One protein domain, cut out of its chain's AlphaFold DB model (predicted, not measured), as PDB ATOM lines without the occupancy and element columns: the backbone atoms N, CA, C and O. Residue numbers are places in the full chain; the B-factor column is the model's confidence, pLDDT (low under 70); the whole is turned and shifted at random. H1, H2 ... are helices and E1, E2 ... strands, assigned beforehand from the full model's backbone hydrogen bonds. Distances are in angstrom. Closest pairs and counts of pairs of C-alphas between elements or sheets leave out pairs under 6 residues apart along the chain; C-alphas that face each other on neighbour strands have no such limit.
ATOM      1  N   PRO A   8     -55.525 -31.690 -11.562       91.38
ATOM      2  CA  PRO A   8     -56.088 -31.302 -10.278       91.38
ATOM      3  C   PRO A   8     -56.191 -32.526  -9.365       91.38
ATOM      4  O   PRO A   8     -56.560 -33.619  -9.798       91.38
ATOM      5  N   ILE A   9     -55.827 -32.339  -8.103       92.75
ATOM      6  CA  ILE A   9     -55.851 -33.349  -7.050       92.75
ATOM      7  C   ILE A   9     -56.421 -32.709  -5.789       92.75
ATOM      8  O   ILE A   9     -55.932 -31.670  -5.351       92.75
ATOM      9  N   GLU A  10     -57.396 -33.368  -5.176       93.56
ATOM     10  CA  GLU A  10     -57.895 -33.019  -3.846       93.56
ATOM     11  C   GLU A  10     -57.097 -33.775  -2.782       93.56
ATOM     12  O   GLU A  10     -56.999 -35.000  -2.833       93.56
ATOM     13  N   ALA A  11     -56.533 -33.062  -1.808       90.69
ATOM     14  CA  ALA A  11     -55.839 -33.661  -0.669       90.69
ATOM     15  C   ALA A  11     -56.210 -32.924   0.617       90.69
ATOM     16  O   ALA A  11     -56.074 -31.702   0.695       90.69
ATOM     17  N   SER A  12     -56.680 -33.649   1.636       87.25
ATOM     18  CA  SER A  12     -57.090 -33.062   2.926       87.25
ATOM     19  C   SER A  12     -58.047 -31.849   2.808       87.25
ATOM     20  O   SER A  12     -57.983 -30.925   3.615       87.25
ATOM     21  N   GLY A  13     -58.923 -31.835   1.792       90.75
ATOM     22  CA  GLY A  13     -59.868 -30.738   1.523       90.75
ATOM     23  C   GLY A  13     -59.275 -29.522   0.796       90.75
ATOM     24  O   GLY A  13     -59.888 -28.455   0.800       90.75
ATOM     25  N   HIS A  14     -58.083 -29.663   0.213       90.06
ATOM     26  CA  HIS A  14     -57.430 -28.639  -0.593       90.06
ATOM     27  C   HIS A  14     -57.235 -29.104  -2.040       90.06
ATOM     28  O   HIS A  14     -56.588 -30.126  -2.282       90.06
ATOM     29  N   GLU A  15     -57.684 -28.275  -2.984       92.88
ATOM     30  CA  GLU A  15     -57.446 -28.474  -4.412       92.88
ATOM     31  C   GLU A  15     -56.023 -28.036  -4.794       92.88
ATOM     32  O   GLU A  15     -55.609 -26.890  -4.577       92.88
ATOM     33  N   LEU A  16     -55.248 -28.955  -5.366       91.31
ATOM     34  CA  LEU A  16     -53.858 -28.756  -5.764       91.31
ATOM     35  C   LEU A  16     -53.670 -29.109  -7.238       91.31
ATOM     36  O   LEU A  16     -53.991 -30.210  -7.675       91.31
ATOM     37  N   VAL A  17     -53.054 -28.205  -8.001       91.94
ATOM     38  CA  VAL A  17     -52.697 -28.462  -9.405       91.94
ATOM     39  C   VAL A  17     -51.272 -29.001  -9.493       91.94
ATOM     40  O   VAL A  17     -50.297 -28.313  -9.166       91.94
ATOM     41  N   ILE A  18     -51.132 -30.240  -9.965       89.38
ATOM     42  CA  ILE A  18     -49.839 -30.901 -10.141       89.38
ATOM     43  C   ILE A  18     -49.336 -30.693 -11.568       89.38
ATOM     44  O   ILE A  18     -49.814 -31.329 -12.499       89.38
ATOM     45  N   SER A  19     -48.318 -29.847 -11.738       88.06
ATOM     46  CA  SER A  19     -47.661 -29.643 -13.039       88.06
ATOM     47  C   SER A  19     -46.677 -30.766 -13.397       88.06
ATOM     48  O   SER A  19     -46.015 -31.302 -12.502       88.06
ATOM     49  N   HIS A  20     -46.520 -31.063 -14.693       86.00
ATOM     50  CA  HIS A  20     -45.669 -32.144 -15.231       86.00
ATOM     51  C   HIS A  20     -45.936 -33.515 -14.567       86.00
ATOM     52  O   HIS A  20     -45.021 -34.087 -13.957       86.00
ATOM     53  N   PRO A  21     -47.191 -34.006 -14.579       89.06
ATOM     54  CA  PRO A  21     -47.573 -35.263 -13.931       89.06
ATOM     55  C   PRO A  21     -46.822 -36.485 -14.481       89.06
ATOM     56  O   PRO A  21     -46.466 -37.370 -13.708       89.06
ATOM     57  N   GLU A  22     -46.525 -36.498 -15.778       85.38
ATOM     58  CA  GLU A  22     -45.870 -37.578 -16.526       85.38
ATOM     59  C   GLU A  22     -44.354 -37.664 -16.312       85.38
ATOM     60  O   GLU A  22     -43.702 -38.588 -16.797       85.38
ATOM     61  N   LYS A  23     -43.761 -36.713 -15.583       85.56
ATOM     62  CA  LYS A  23     -42.323 -36.723 -15.314       85.56
ATOM     63  C   LYS A  23     -41.956 -37.940 -14.466       85.56
ATOM     64  O   LYS A  23     -42.405 -38.040 -13.326       85.56
ATOM     65  N   VAL A  24     -41.089 -38.806 -14.987       86.69
ATOM     66  CA  VAL A  24     -40.519 -39.941 -14.246       86.69
ATOM     67  C   VAL A  24     -39.603 -39.422 -13.135       86.69
ATOM     68  O   VAL A  24     -38.749 -38.563 -13.364       86.69
ATOM     69  N   PHE A  25     -39.834 -39.890 -11.909       80.62
ATOM     70  CA  PHE A  25     -39.043 -39.543 -10.724       80.62
ATOM     71  C   PHE A  25     -38.147 -40.693 -10.272       80.62
ATOM     72  O   PHE A  25     -37.072 -40.426  -9.734       80.62
ATOM     73  N   PHE A  26     -38.573 -41.940 -10.485       81.94
ATOM     74  CA  PHE A  26     -37.823 -43.137 -10.113       81.94
ATOM     75  C   PHE A  26     -37.594 -44.004 -11.349       81.94
ATOM     76  O   PHE A  26     -38.460 -44.788 -11.728       81.94
ATOM     77  N   ASP A  27     -36.419 -43.870 -11.962       80.12
ATOM     78  CA  ASP A  27     -36.099 -44.530 -13.236       80.12
ATOM     79  C   ASP A  27     -36.194 -46.063 -13.152       80.12
ATOM     80  O   ASP A  27     -36.667 -46.705 -14.084       80.12
ATOM     81  N   GLU A  28     -35.822 -46.654 -12.012       79.69
ATOM     82  CA  GLU A  28     -35.853 -48.111 -11.804       79.69
ATOM     83  C   GLU A  28     -37.267 -48.706 -11.811       79.69
ATOM     84  O   GLU A  28     -37.448 -49.869 -12.167       79.69
ATOM     85  N   ARG A  29     -38.272 -47.925 -11.402       80.25
ATOM     86  CA  ARG A  29     -39.679 -48.355 -11.326       80.25
ATOM     87  C   ARG A  29     -40.565 -47.694 -12.378       80.25
ATOM     88  O   ARG A  29     -41.729 -48.051 -12.492       80.25
ATOM     89  N   ALA A  30     -40.007 -46.748 -13.135       82.12
ATOM     90  CA  ALA A  30     -40.724 -45.846 -14.029       82.12
ATOM     91  C   ALA A  30     -41.864 -45.061 -13.342       82.12
ATOM     92  O   ALA A  30     -42.788 -44.603 -14.012       82.12
ATOM     93  N   ASP A  31     -41.788 -44.868 -12.018       87.00
ATOM     94  CA  ASP A  31     -42.825 -44.157 -11.267       87.00
ATOM     95  C   ASP A  31     -42.785 -42.659 -11.594       87.00
ATOM     96  O   ASP A  31     -41.731 -42.003 -11.534       87.00
ATOM     97  N   THR A  32     -43.950 -42.099 -11.918       91.06
ATOM     98  CA  THR A  32     -44.096 -40.687 -12.281       91.06
ATOM     99  C   THR A  32     -44.349 -39.790 -11.068       91.06
ATOM    100  O   THR A  32     -44.654 -40.242  -9.958       91.06
ATOM    101  N   LYS A  33     -44.262 -38.471 -11.266       88.50
ATOM    102  CA  LYS A  33     -44.631 -37.475 -10.251       88.50
ATOM    103  C   LYS A  33     -46.081 -37.651  -9.801       88.50
ATOM    104  O   LYS A  33     -46.370 -37.479  -8.617       88.50
ATOM    105  N   LEU A  34     -46.986 -37.971 -10.726       90.69
ATOM    106  CA  LEU A  34     -48.388 -38.205 -10.399       90.69
ATOM    107  C   LEU A  34     -48.558 -39.441  -9.511       90.69
ATOM    108  O   LEU A  34     -49.321 -39.387  -8.546       90.69
ATOM    109  N   ASP A  35     -47.816 -40.512  -9.782       92.06
ATOM    110  CA  ASP A  35     -47.870 -41.737  -8.979       92.06
ATOM    111  C   ASP A  35     -47.355 -41.500  -7.561       92.06
ATOM    112  O   ASP A  35     -47.988 -41.920  -6.593       92.06
ATOM    113  N   LEU A  36     -46.285 -40.715  -7.411       91.19
ATOM    114  CA  LEU A  36     -45.800 -40.296  -6.097       91.19
ATOM    115  C   LEU A  36     -46.858 -39.491  -5.324       91.19
ATOM    116  O   LEU A  36     -47.071 -39.717  -4.132       91.19
ATOM    117  N   VAL A  37     -47.544 -38.559  -5.989       93.25
ATOM    118  CA  VAL A  37     -48.617 -37.765  -5.367       93.25
ATOM    119  C   VAL A  37     -49.804 -38.647  -4.968       93.25
ATOM    120  O   VAL A  37     -50.374 -38.456  -3.894       93.25
ATOM    121  N   ARG A  38     -50.170 -39.636  -5.789       94.00
ATOM    122  CA  ARG A  38     -51.222 -40.620  -5.473       94.00
ATOM    123  C   ARG A  38     -50.834 -41.530  -4.315       94.00
ATOM    124  O   ARG A  38     -51.671 -41.822  -3.465       94.00
ATOM    125  N   TYR A  39     -49.568 -41.923  -4.234       93.62
ATOM    126  CA  TYR A  39     -49.050 -42.676  -3.101       93.62
ATOM    127  C   TYR A  39     -49.221 -41.891  -1.796       93.62
ATOM    128  O   TYR A  39     -49.812 -42.411  -0.853       93.62
ATOM    129  N   TYR A  40     -48.805 -40.621  -1.754       93.31
ATOM    130  CA  TYR A  40     -48.980 -39.788  -0.559       93.31
ATOM    131  C   TYR A  40     -50.449 -39.565  -0.178       93.31
ATOM    132  O   TYR A  40     -50.746 -39.565   1.012       93.31
ATOM    133  N   GLN A  41     -51.359 -39.442  -1.151       93.88
ATOM    134  CA  GLN A  41     -52.804 -39.418  -0.880       93.88
ATOM    135  C   GLN A  41     -53.283 -40.717  -0.226       93.88
ATOM    136  O   GLN A  41     -53.999 -40.677   0.767       93.88
ATOM    137  N   SER A  42     -52.848 -41.877  -0.730       95.06
ATOM    138  CA  SER A  42     -53.279 -43.176  -0.191       95.06
ATOM    139  C   SER A  42     -52.892 -43.394   1.278       95.06
ATOM    140  O   SER A  42     -53.557 -44.146   1.987       95.06
ATOM    141  N   VAL A  43     -51.839 -42.715   1.745       94.94
ATOM    142  CA  VAL A  43     -51.349 -42.785   3.129       94.94
ATOM    143  C   VAL A  43     -51.567 -41.485   3.908       94.94
ATOM    144  O   VAL A  43     -51.016 -41.342   4.998       94.94
ATOM    145  N   GLU A  44     -52.351 -40.530   3.395       93.06
ATOM    146  CA  GLU A  44     -52.426 -39.175   3.966       93.06
ATOM    147  C   GLU A  44     -52.857 -39.189   5.440       93.06
ATOM    148  O   GLU A  44     -52.231 -38.544   6.282       93.06
ATOM    149  N   ALA A  45     -53.868 -39.994   5.777       91.25
ATOM    150  CA  ALA A  45     -54.466 -40.008   7.107       91.25
ATOM    151  C   ALA A  45     -53.487 -40.526   8.172       91.25
ATOM    152  O   ALA A  45     -53.332 -39.924   9.236       91.25
ATOM    153  N   SER A  46     -52.790 -41.627   7.879       94.00
ATOM    154  CA  SER A  46     -51.813 -42.221   8.795       94.00
ATOM    155  C   SER A  46     -50.536 -41.386   8.875       94.00
ATOM    156  O   SER A  46     -49.980 -41.203   9.959       94.00
ATOM    157  N   LEU A  47     -50.098 -40.825   7.748       90.81
ATOM    158  CA  LEU A  47     -48.908 -39.990   7.661       90.81
ATOM    159  C   LEU A  47     -49.059 -38.692   8.467       90.81
ATOM    160  O   LEU A  47     -48.165 -38.335   9.240       90.81
ATOM    161  N   VAL A  48     -50.194 -38.001   8.332       89.31
ATOM    162  CA  VAL A  48     -50.482 -36.767   9.080       89.31
ATOM    163  C   VAL A  48     -50.639 -37.056  10.572       89.31
ATOM    164  O   VAL A  48     -50.083 -36.317  11.386       89.31
ATOM    165  N   ALA A  49     -51.305 -38.153  10.947       91.56
ATOM    166  CA  ALA A  49     -51.425 -38.559  12.348       91.56
ATOM    167  C   ALA A  49     -50.059 -38.838  13.001       91.56
ATOM    168  O   ALA A  49     -49.839 -38.470  14.153       91.56
TER     169      ALA A  49
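Overview. This is residues 8 to 49 of the 103 residues of an uncharacterized protein of Actinobacteria bacterium (UniProt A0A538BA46). A flat, open U: the hairpin of strands E1 and E2 makes one side, helix H1 the other, the stretch through E3 joins them, and short H2 follows H1. The printed part has 42 residues, with three named strands, then two helices; the two-stranded sheet is antiparallel and the class mixed. It is only just loose, close to compact, with a radius of gyration of the C-alphas of 11.3 A, spanning 30 by 21 by 9 A.

Along the chain. E1, residues 8 to 11, begins at C-alpha 8 (-56.088, -31.302, -10.278). E2 is residues 14 to 18, 12.4 A; H1, 33 to 42, 14.4 A; E3, 24 to 26. H2, 44 to 49, ends at C-alpha 49 (-51.425, -38.559, 12.348).

Arrangement. In the hairpin E1 and E2, N 9 and O 16 are within hydrogen-bond range, 2.8 A. The closest C-alphas of E1 and H1, Ala 11 and Gln 41, are 6.5 A apart. E3 pairs with no named strand. H1 and H2 meet only through their link; in both, every O i to N i+4 pair is within hydrogen-bond range.

Size, cuts and confidence. The farthest C-alphas, Gly 13 and Glu 28, are 32.5 A apart. The printed part has no cut and no long link; no printed residue is under 70 in pLDDT.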